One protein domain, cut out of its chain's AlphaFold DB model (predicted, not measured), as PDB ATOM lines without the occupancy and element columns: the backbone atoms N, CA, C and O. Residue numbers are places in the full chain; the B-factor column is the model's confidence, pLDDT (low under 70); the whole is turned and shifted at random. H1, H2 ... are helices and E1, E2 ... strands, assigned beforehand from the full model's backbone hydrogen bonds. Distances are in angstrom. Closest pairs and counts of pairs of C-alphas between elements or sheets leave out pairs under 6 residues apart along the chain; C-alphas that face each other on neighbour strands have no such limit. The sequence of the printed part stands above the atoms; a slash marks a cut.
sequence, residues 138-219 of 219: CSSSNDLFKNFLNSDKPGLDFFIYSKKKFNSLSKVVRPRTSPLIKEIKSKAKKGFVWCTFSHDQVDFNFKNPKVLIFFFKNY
ATOM      1  N   CYS A 138     194.993 210.230 216.997       98.19
ATOM      2  CA  CYS A 138     195.035 208.849 217.471       98.19
ATOM      3  C   CYS A 138     194.397 208.730 218.856       98.19
ATOM      4  O   CYS A 138     194.063 209.736 219.485       98.19
ATOM      5  N   SER A 139     194.236 207.494 219.326       98.38
ATOM      6  CA  SER A 139     193.817 207.215 220.697       98.38
ATOM      7  C   SER A 139     194.766 207.847 221.718       98.38
ATOM      8  O   SER A 139     195.988 207.801 221.555       98.38
ATOM      9  N   SER A 140     194.241 208.310 222.852       97.50
ATOM     10  CA  SER A 140     195.056 208.711 224.000       97.50
ATOM     11  C   SER A 140     195.795 207.526 224.646       97.50
ATOM     12  O   SER A 140     196.731 207.721 225.421       97.50
ATOM     13  N   SER A 141     195.438 206.295 224.273       97.69
ATOM     14  CA  SER A 141     196.139 205.056 224.628       97.69
ATOM     15  C   SER A 141     197.176 204.612 223.584       97.69
ATOM     16  O   SER A 141     197.827 203.583 223.779       97.69
ATOM     17  N   ASN A 142     197.363 205.363 222.493       98.00
ATOM     18  CA  ASN A 142     198.377 205.091 221.472       98.00
ATOM     19  C   ASN A 142     199.796 205.339 222.013       98.00
ATOM     20  O   ASN A 142     200.047 206.314 222.730       98.00
ATOM     21  N   ASP A 143     200.752 204.494 221.627       97.31
ATOM     22  CA  ASP A 143     202.134 204.586 222.109       97.31
ATOM     23  C   ASP A 143     202.834 205.885 221.692       97.31
ATOM     24  O   ASP A 143     203.631 206.416 222.460       97.31
ATOM     25  N   LEU A 144     202.473 206.485 220.551       97.69
ATOM     26  CA  LEU A 144     202.973 207.811 220.170       97.69
ATOM     27  C   LEU A 144     202.600 208.871 221.208       97.69
ATOM     28  O   LEU A 144     203.421 209.731 221.533       97.69
ATOM     29  N   PHE A 145     201.378 208.813 221.745       97.94
ATOM     30  CA  PHE A 145     200.930 209.763 222.756       97.94
ATOM     31  C   PHE A 145     201.560 209.478 224.120       97.94
ATOM     32  O   PHE A 145     201.982 210.407 224.808       97.94
ATOM     33  N   LYS A 146     201.722 208.203 224.494       97.44
ATOM     34  CA  LYS A 146     202.471 207.828 225.705       97.44
ATOM     35  C   LYS A 146     203.915 208.334 225.643       97.44
ATOM     36  O   LYS A 146     204.383 208.967 226.588       97.44
ATOM     37  N   ASN A 147     204.587 208.148 224.508       97.50
ATOM     38  CA  ASN A 147     205.932 208.667 224.270       97.50
ATOM     39  C   ASN A 147     205.954 210.194 224.336       97.50
ATOM     40  O   ASN A 147     206.789 210.773 225.026       97.50
ATOM     41  N   PHE A 148     204.984 210.866 223.708       97.88
ATOM     42  CA  PHE A 148     204.826 212.311 223.832       97.88
ATOM     43  C   PHE A 148     204.741 212.758 225.297       97.88
ATOM     44  O   PHE A 148     205.441 213.702 225.665       97.88
ATOM     45  N   LEU A 149     203.928 212.096 226.128       97.44
ATOM     46  CA  LEU A 149     203.781 212.409 227.553       97.44
ATOM     47  C   LEU A 149     205.073 212.174 228.343       97.44
ATOM     48  O   LEU A 149     205.317 212.898 229.307       97.44
ATOM     49  N   ASN A 150     205.895 211.211 227.933       96.69
ATOM     50  CA  ASN A 150     207.174 210.881 228.563       96.69
ATOM     51  C   ASN A 150     208.368 211.642 227.968       96.69
ATOM     52  O   ASN A 150     209.494 211.452 228.416       96.69
ATOM     53  N   SER A 151     208.129 212.532 226.999       95.81
ATOM     54  CA  SER A 151     209.179 213.202 226.226       95.81
ATOM     55  C   SER A 151     210.134 212.222 225.521       95.81
ATOM     56  O   SER A 151     211.336 212.470 225.443       95.81
ATOM     57  N   ASP A 152     209.581 211.148 224.960       96.88
ATOM     58  CA  ASP A 152     210.300 210.081 224.262       96.88
ATOM     59  C   ASP A 152     209.998 210.048 222.748       96.88
ATOM     60  O   ASP A 152     209.033 210.653 222.262       96.88
ATOM     61  N   LYS A 153     210.845 209.362 221.974       95.69
ATOM     62  CA  LYS A 153     210.713 209.164 220.526       95.69
ATOM     63  C   LYS A 153     210.285 207.721 220.203       95.69
ATOM     64  O   LYS A 153     210.726 206.795 220.866       95.69
ATOM     65  N   PRO A 154     209.530 207.502 219.111       94.69
ATOM     66  CA  PRO A 154     208.865 208.509 218.282       94.69
ATOM     67  C   PRO A 154     207.645 209.106 219.008       94.69
ATOM     68  O   PRO A 154     207.042 208.436 219.839       94.69
ATOM     69  N   GLY A 155     207.269 210.350 218.688       94.94
ATOM     70  CA  GLY A 155     206.074 211.009 219.250       94.94
ATOM     71  C   GLY A 155     206.339 212.282 220.063       94.94
ATOM     72  O   GLY A 155     205.421 213.077 220.251       94.94
ATOM     73  N   LEU A 156     207.586 212.524 220.485       96.00
ATOM     74  CA  LEU A 156     208.011 213.659 221.323       96.00
ATOM     75  C   LEU A 156     207.342 215.010 220.997       96.00
ATOM     76  O   LEU A 156     206.934 215.728 221.916       96.00
ATOM     77  N   ASP A 157     207.256 215.366 219.714       96.00
ATOM     78  CA  ASP A 157     206.775 216.649 219.184       96.00
ATOM     79  C   ASP A 157     205.608 216.485 218.184       96.00
ATOM     80  O   ASP A 157     205.410 217.329 217.308       96.00
ATOM     81  N   PHE A 158     204.832 215.398 218.292       98.19
ATOM     82  CA  PHE A 158     203.819 215.029 217.288       98.19
ATOM     83  C   PHE A 158     202.415 215.587 217.535       98.19
ATOM     84  O   PHE A 158     201.594 215.519 216.630       98.19
ATOM     85  N   PHE A 159     202.123 216.147 218.709       98.44
ATOM     86  CA  PHE A 159     200.763 216.545 219.097       98.44
ATOM     87  C   PHE A 159     200.615 218.056 219.235       98.44
ATOM     88  O   PHE A 159     201.571 218.765 219.568       98.44
ATOM     89  N   ILE A 160     199.402 218.554 218.999       98.12
ATOM     90  CA  ILE A 160     199.076 219.962 219.232       98.12
ATOM     91  C   ILE A 160     199.023 220.185 220.746       98.12
ATOM     92  O   ILE A 160     198.124 219.699 221.430       98.12
ATOM     93  N   TYR A 161     200.003 220.922 221.269       97.50
ATOM     94  CA  TYR A 161     200.228 221.091 222.701       97.50
ATOM     95  C   TYR A 161     200.568 222.534 223.067       97.50
ATOM     96  O   TYR A 161     201.291 223.221 222.347       97.50
ATOM     97  N   SER A 162     200.101 222.967 224.237       96.62
ATOM     98  CA  SER A 162     200.453 224.255 224.827       96.62
ATOM     99  C   SER A 162     200.578 224.152 226.348       96.62
ATOM    100  O   SER A 162     199.769 223.509 227.011       96.62
ATOM    101  N   LYS A 163     201.568 224.841 226.935       96.12
ATOM    102  CA  LYS A 163     201.694 224.974 228.403       96.12
ATOM    103  C   LYS A 163     200.545 225.789 229.016       96.12
ATOM    104  O   LYS A 163     200.229 225.617 230.188       96.12
ATOM    105  N   LYS A 164     199.943 226.692 228.236       95.44
ATOM    106  CA  LYS A 164     198.789 227.520 228.625       95.44
ATOM    107  C   LYS A 164     197.524 227.002 227.941       95.44
ATOM    108  O   LYS A 164     197.623 226.394 226.874       95.44
ATOM    109  N   LYS A 165     196.346 227.269 228.512       93.75
ATOM    110  CA  LYS A 165     195.073 226.966 227.839       93.75
ATOM    111  C   LYS A 165     195.032 227.636 226.464       93.75
ATOM    112  O   LYS A 165     195.561 228.732 226.288       93.75
ATOM    113  N   PHE A 166     194.424 226.955 225.501       93.38
ATOM    114  CA  PHE A 166     194.191 227.513 224.175       93.38
ATOM    115  C   PHE A 166     193.141 228.627 224.256       93.38
ATOM    116  O   PHE A 166     192.176 228.530 225.016       93.38
ATOM    117  N   ASN A 167     193.332 229.672 223.457       90.69
ATOM    118  CA  ASN A 167     192.414 230.804 223.377       90.69
ATOM    119  C   ASN A 167     191.385 230.591 222.258       90.69
ATOM    120  O   ASN A 167     191.586 229.771 221.366       90.69
ATOM    121  N   SER A 168     190.298 231.369 222.281       87.75
ATOM    122  CA  SER A 168     189.300 231.428 221.197       87.75
ATOM    123  C   SER A 168     188.633 230.091 220.838       87.75
ATOM    124  O   SER A 168     188.184 229.911 219.709       87.75
ATOM    125  N   LEU A 169     188.503 229.179 221.808       88.88
ATOM    126  CA  LEU A 169     187.839 227.881 221.628       88.88
ATOM    127  C   LEU A 169     186.398 228.009 221.111       88.88
ATOM    128  O   LEU A 169     185.952 227.177 220.330       88.88
ATOM    129  N   SER A 170     185.690 229.076 221.494       86.69
ATOM    130  CA  SER A 170     184.313 229.354 221.063       86.69
ATOM    131  C   SER A 170     184.164 229.666 219.570       86.69
ATOM    132  O   SER A 170     183.050 229.641 219.064       86.69
ATOM    133  N   LYS A 171     185.261 229.954 218.854       89.31
ATOM    134  CA  LYS A 171     185.238 230.198 217.401       89.31
ATOM    135  C   LYS A 171     185.306 228.910 216.573       89.31
ATOM    136  O   LYS A 171     185.220 228.974 215.352       89.31
ATOM    137  N   VAL A 172     185.513 227.759 217.210       89.44
ATOM    138  CA  VAL A 172     185.653 226.470 216.526       89.44
ATOM    139  C   VAL A 172     184.279 225.834 216.342       89.44
ATOM    140  O   VAL A 172     183.600 225.519 217.317       89.44
ATOM    141  N   VAL A 173     183.895 225.602 215.088       86.62
ATOM    142  CA  VAL A 173     182.664 224.890 214.718       86.62
ATOM    143  C   VAL A 173     182.987 223.418 214.483       86.62
ATOM    144  O   VAL A 173     183.927 223.100 213.757       86.62
ATOM    145  N   ARG A 174     182.221 222.515 215.103       86.44
ATOM    146  CA  ARG A 174     182.392 221.060 214.964       86.44
ATOM    147  C   ARG A 174     181.126 220.299 215.390       86.44
ATOM    148  O   ARG A 174     180.323 220.854 216.136       86.44
ATOM    149  N   PRO A 175     180.975 219.023 214.993       76.38
ATOM    150  CA  PRO A 175     179.766 218.239 215.267       76.38
ATOM    151  C   PRO A 175     179.698 217.617 216.676       76.38
ATOM    152  O   PRO A 175     178.725 216.944 217.000       76.38
ATOM    153  N   ARG A 176     180.728 217.780 217.519       83.06
ATOM    154  CA  ARG A 176     180.808 217.165 218.857       83.06
ATOM    155  C   ARG A 176     180.670 218.220 219.962       83.06
ATOM    156  O   ARG A 176     181.068 219.366 219.775       83.06
ATOM    157  N   THR A 177     180.149 217.820 221.125       84.56
ATOM    158  CA  THR A 177     179.923 218.693 222.300       84.56
ATOM    159  C   THR A 177     181.006 218.577 223.381       84.56
ATOM    160  O   THR A 177     181.149 219.475 224.205       84.56
ATOM    161  N   SER A 178     181.813 217.513 223.354       88.12
ATOM    162  CA  SER A 178     182.956 217.247 224.253       88.12
ATOM    163  C   SER A 178     183.946 218.421 224.326       88.12
ATOM    164  O   SER A 178     184.162 219.054 223.309       88.12
ATOM    165  N   PRO A 179     184.616 218.751 225.438       91.25
ATOM    166  CA  PRO A 179     185.579 219.858 225.430       91.25
ATOM    167  C   PRO A 179     186.710 219.677 224.392       91.25
ATOM    168  O   PRO A 179     187.199 218.571 224.182       91.25
ATOM    169  N   LEU A 180     187.141 220.778 223.758       93.50
ATOM    170  CA  LEU A 180     188.194 220.783 222.721       93.50
ATOM    171  C   LEU A 180     189.602 220.508 223.250       93.50
ATOM    172  O   LEU A 180     190.523 220.274 222.470       93.50
ATOM    173  N   ILE A 181     189.805 220.661 224.557       95.31
ATOM    174  CA  ILE A 181     191.132 220.630 225.162       95.31
ATOM    175  C   ILE A 181     191.134 219.731 226.386       95.31
ATOM    176  O   ILE A 181     190.287 219.859 227.271       95.31
ATOM    177  N   LYS A 182     192.149 218.875 226.465       95.88
ATOM    178  CA  LYS A 182     192.392 218.004 227.613       95.88
ATOM    179  C   LYS A 182     193.618 218.504 228.362       95.88
ATOM    180  O   LYS A 182     194.675 218.698 227.757       95.88
ATOM    181  N   GLU A 183     193.495 218.718 229.669       96.94
ATOM    182  CA  GLU A 183     194.670 218.940 230.513       96.94
ATOM    183  C   GLU A 183     195.463 217.635 230.632       96.94
ATOM    184  O   GLU A 183     194.899 216.562 230.847       96.94
ATOM    185  N   ILE A 184     196.780 217.733 230.497       96.69
ATOM    186  CA  ILE A 184     197.706 216.621 230.675       96.69
ATOM    187  C   ILE A 184     198.692 216.941 231.790       96.69
ATOM    188  O   ILE A 184     199.186 218.065 231.914       96.69
ATOM    189  N   LYS A 185     199.002 215.923 232.593       93.75
ATOM    190  CA  LYS A 185     199.997 215.991 233.660       93.75
ATOM    191  C   LYS A 185     200.717 214.648 233.759       93.75
ATOM    192  O   LYS A 185     200.145 213.666 234.218       93.75
ATOM    193  N   SER A 186     201.971 214.621 233.333       92.31
ATOM    194  CA  SER A 186     202.913 213.515 233.502       92.31
ATOM    195  C   SER A 186     204.149 214.006 234.267       92.31
ATOM    196  O   SER A 186     204.275 215.196 234.569       92.31
ATOM    197  N   LYS A 187     205.090 213.100 234.562       89.69
ATOM    198  CA  LYS A 187     206.390 213.479 235.141       89.69
ATOM    199  C   LYS A 187     207.172 214.439 234.234       89.69
ATOM    200  O   LYS A 187     207.878 215.301 234.740       89.69
ATOM    201  N   ALA A 188     207.032 214.302 232.912       91.50
ATOM    202  CA  ALA A 188     207.819 215.051 231.934       91.50
ATOM    203  C   ALA A 188     207.070 216.237 231.292       91.50
ATOM    204  O   ALA A 188     207.714 217.148 230.772       91.50
ATOM    205  N   LYS A 189     205.728 216.255 231.303       91.62
ATOM    206  CA  LYS A 189     204.916 217.287 230.636       91.62
ATOM    207  C   LYS A 189     203.689 217.693 231.442       91.62
ATOM    208  O   LYS A 189     202.977 216.859 231.990       91.62
ATOM    209  N   LYS A 190     203.392 218.993 231.441       96.25
ATOM    210  CA  LYS A 190     202.155 219.560 231.987       96.25
ATOM    211  C   LYS A 190     201.642 220.673 231.081       96.25
ATOM    212  O   LYS A 190     202.393 221.594 230.767       96.25
ATOM    213  N   GLY A 191     200.373 220.606 230.697       96.88
ATOM    214  CA  GLY A 191     199.747 221.596 229.823       96.88
ATOM    215  C   GLY A 191     198.436 221.083 229.249       96.88
ATOM    216  O   GLY A 191     197.737 220.313 229.894       96.88
ATOM    217  N   PHE A 192     198.119 221.493 228.028       97.94
ATOM    218  CA  PHE A 192     196.875 221.167 227.343       97.94
ATOM    219  C   PHE A 192     197.175 220.603 225.963       97.94
ATOM    220  O   PHE A 192     198.069 221.101 225.273       97.94
ATOM    221  N   VAL A 193     196.411 219.594 225.559       97.88
ATOM    222  CA  VAL A 193     196.429 219.038 224.200       97.88
ATOM    223  C   VAL A 193     195.105 219.305 223.501       97.88
ATOM    224  O   VAL A 193     194.077 219.458 224.163       97.88
ATOM    225  N   TRP A 194     195.154 219.395 222.174       97.44
ATOM    226  CA  TRP A 194     193.970 219.579 221.340       97.44
ATOM    227  C   TRP A 194     193.282 218.242 221.049       97.44
ATOM    228  O   TRP A 194     193.947 217.259 220.720       97.44
ATOM    229  N   CYS A 195     191.960 218.240 221.171       96.25
ATOM    230  CA  CYS A 195     191.075 217.097 220.996       96.25
ATOM    231  C   CYS A 195     189.825 217.552 220.233       96.25
ATOM    232  O   CYS A 195     188.833 217.969 220.834       96.25
ATOM    233  N   THR A 196     189.856 217.504 218.902       95.00
ATOM    234  CA  THR A 196     188.747 217.982 218.061       95.00
ATOM    235  C   THR A 196     187.465 217.178 218.316       95.00
ATOM    236  O   THR A 196     186.368 217.742 218.390       95.00
ATOM    237  N   PHE A 197     187.599 215.861 218.496       93.94
ATOM    238  CA  PHE A 197     186.474 214.924 218.565       93.94
ATOM    239  C   PHE A 197     186.122 214.516 219.998       93.94
ATOM    240  O   PHE A 197     184.993 214.725 220.444       93.94
ATOM    241  N   SER A 198     187.079 213.972 220.745       94.94
ATOM    242  CA  SER A 198     186.899 213.556 222.137       94.94
ATOM    243  C   SER A 198     188.235 213.571 222.875       94.94
ATOM    244  O   SER A 198     189.294 213.596 222.258       94.94
ATOM    245  N   HIS A 199     188.214 213.503 224.205       96.31
ATOM    246  CA  HIS A 199     189.443 213.414 225.003       96.31
ATOM    247  C   HIS A 199     190.221 212.105 224.828       96.31
ATOM    248  O   HIS A 199     191.338 211.999 225.351       96.31
ATOM    249  N   ASP A 200     189.647 211.117 224.142       96.81
ATOM    250  CA  ASP A 200     190.376 209.925 223.731       96.81
ATOM    251  C   ASP A 200     190.993 210.072 222.336       96.81
ATOM    252  O   ASP A 200     191.841 209.282 221.963       96.81
ATOM    253  N   GLN A 201     190.650 211.113 221.582       97.56
ATOM    254  CA  GLN A 201     191.187 211.387 220.252       97.56
ATOM    255  C   GLN A 201     192.072 212.632 220.315       97.56
ATOM    256  O   GLN A 201     191.589 213.762 220.344       97.56
ATOM    257  N   VAL A 202     193.385 212.419 220.381       98.19
ATOM    258  CA  VAL A 202     194.388 213.485 220.509       98.19
ATOM    259  C   VAL A 202     194.949 213.859 219.138       98.19
ATOM    260  O   VAL A 202     195.471 213.009 218.416       98.19
ATOM    261  N   ASP A 203     194.829 215.134 218.762       98.25
ATOM    262  CA  ASP A 203     195.148 215.602 217.411       98.25
ATOM    263  C   ASP A 203     196.663 215.699 217.164       98.25
ATOM    264  O   ASP A 203     197.433 216.276 217.949       98.25
ATOM    265  N   PHE A 204     197.084 215.175 216.013       98.69
ATOM    266  CA  PHE A 204     198.444 215.316 215.520       98.69
ATOM    267  C   PHE A 204     198.710 216.740 215.024       98.69
ATOM    268  O   PHE A 204     197.853 217.428 214.473       98.69
ATOM    269  N   ASN A 205     199.951 217.191 215.172       98.06
ATOM    270  CA  ASN A 205     200.401 218.498 214.726       98.06
ATOM    271  C   ASN A 205     201.107 218.407 213.369       98.06
ATOM    272  O   ASN A 205     202.337 218.387 213.301       98.06
ATOM    273  N   PHE A 206     200.345 218.435 212.275       97.56
ATOM    274  CA  PHE A 206     200.907 218.419 210.916       97.56
ATOM    275  C   PHE A 206     201.728 219.662 210.543       97.56
ATOM    276  O   PHE A 206     202.402 219.634 209.514       97.56
ATOM    277  N   LYS A 207     201.765 220.720 211.377       96.25
ATOM    278  CA  LYS A 207     202.757 221.806 211.219       96.25
ATOM    279  C   LYS A 207     204.188 221.312 211.440       96.25
ATOM    280  O   LYS A 207     205.123 221.945 210.963       96.25
ATOM    281  N   ASN A 208     204.363 220.203 212.158       96.69
ATOM    282  CA  ASN A 208     205.631 219.498 212.255       96.69
ATOM    283  C   ASN A 208     205.768 218.531 211.060       96.69
ATOM    284  O   ASN A 208     205.052 217.527 211.019       96.69
ATOM    285  N   PRO A 209     206.696 218.763 210.110       96.56
ATOM    286  CA  PRO A 209     206.852 217.900 208.937       96.56
ATOM    287  C   PRO A 209     207.251 216.457 209.288       96.56
ATOM    288  O   PRO A 209     206.992 215.543 208.508       96.56
ATOM    289  N   LYS A 210     207.808 216.205 210.483       96.25
ATOM    290  CA  LYS A 210     208.109 214.838 210.941       96.25
ATOM    291  C   LYS A 210     206.856 213.984 211.116       96.25
ATOM    292  O   LYS A 210     206.948 212.769 210.986       96.25
ATOM    293  N   VAL A 211     205.703 214.597 211.404       97.50
ATOM    294  CA  VAL A 211     204.419 213.886 211.489       97.50
ATOM    295  C   VAL A 211     204.035 213.364 210.106       97.50
ATOM    296  O   VAL A 211     203.748 212.179 209.965       97.50
ATOM    297  N   LEU A 212     204.124 214.209 209.073       96.44
ATOM    298  CA  LEU A 212     203.881 213.812 207.683       96.44
ATOM    299  C   LEU A 212     204.800 212.654 207.270       96.44
ATOM    300  O   LEU A 212     204.330 211.618 206.803       96.44
ATOM    301  N   ILE A 213     206.105 212.806 207.514       96.19
ATOM    302  CA  ILE A 213     207.104 211.776 207.214       96.19
ATOM    303  C   ILE A 213     206.836 210.477 207.974       96.19
ATOM    304  O   ILE A 213     206.977 209.395 207.403       96.19
ATOM    305  N   PHE A 214     206.443 210.554 209.247       95.81
ATOM    306  CA  PHE A 214     206.114 209.370 210.029       95.81
ATOM    307  C   PHE A 214     205.003 208.560 209.359       95.81
ATOM    308  O   PHE A 214     205.163 207.347 209.211       95.81
ATOM    309  N   PHE A 215     203.928 209.215 208.910       95.56
ATOM    310  CA  PHE A 215     202.841 208.528 208.220       95.56
ATOM    311  C   PHE A 215     203.288 207.957 206.872       95.56
ATOM    312  O   PHE A 215     203.094 206.768 206.653       95.56
ATOM    313  N   PHE A 216     203.979 208.732 206.030       93.69
ATOM    314  CA  PHE A 216     204.461 208.255 204.723       93.69
ATOM    315  C   PHE A 216     205.418 207.054 204.808       93.69
ATOM    316  O   PHE A 216     205.438 206.201 203.917       93.69
ATOM    317  N   LYS A 217     206.244 206.993 205.861       91.62
ATOM    318  CA  LYS A 217     207.196 205.893 206.064       91.62
ATOM    319  C   LYS A 217     206.547 204.625 206.598       91.62
ATOM    320  O   LYS A 217     207.031 203.539 206.295       91.62
ATOM    321  N   ASN A 218     205.542 204.759 207.459       87.94
ATOM    322  CA  ASN A 218     205.029 203.632 208.237       87.94
ATOM    323  C   ASN A 218     203.728 203.045 207.685       87.94
ATOM    324  O   ASN A 218     203.405 201.924 208.077       87.94
ATOM    325  N   TYR A 219     203.025 203.770 206.809       83.81
ATOM    326  CA  TYR A 219     201.732 203.398 206.230       83.81
ATOM    327  C   TYR A 219     201.710 203.740 204.732       83.81
ATOM    328  O   TYR A 219     201.010 203.030 203.984       83.81
TER     329      TYR A 219
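AT A GLANCE: This is residues 138 to 219 of the 219 residues of the protein "Aamy domain-containing protein" of Rickettsiales bacterium (UniProt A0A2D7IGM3). Little regular structure is present: loops make most of this domain, with the hairpin of E1 and E2 between the two helices, which lie toward one end, and the far part of a long loop, around Ser 170, at the other. The 82 printed residues hold H1, E1, E2, E3 and H2 in that order, 31 residues in all, of mixed class. The whole is compact, with a radius of gyration of the C-alphas of 12.8 A and spans of 35 by 29 by 21 A.

IN THESE COORDINATES: H1, residues 143 to 150, begins at C-alpha (202.134, 204.586, 222.109). E1, residues 181 to 185, spans 13.1 A and E2, residues 190 to 194, 13.4 A. E3 is residues 201 to 203. H2, residues 209 to 218, spans 14.4 A and ends at C-alpha (205.029, 203.632, 208.237).

HOW THE PARTS SIT: E1 and E2 are an antiparallel hairpin at 153 degrees, with N 184 and O 191 at 2.8 A. E3 pairs with no named strand; the closest C-alphas of E2 and E3, Trp 194 and Asp 203, are 5.7 A apart. H1 and H2 are apart. In both, every O i to N i+4 pair is within hydrogen-bond range.

THE WHOLE: The C-alphas farthest apart, Ser 170 and Lys 217, are 36.0 A apart. The link from H1 to E1 is long, 30 residues. The printed part has no cut, and no printed residue is under 70 in pLDDT.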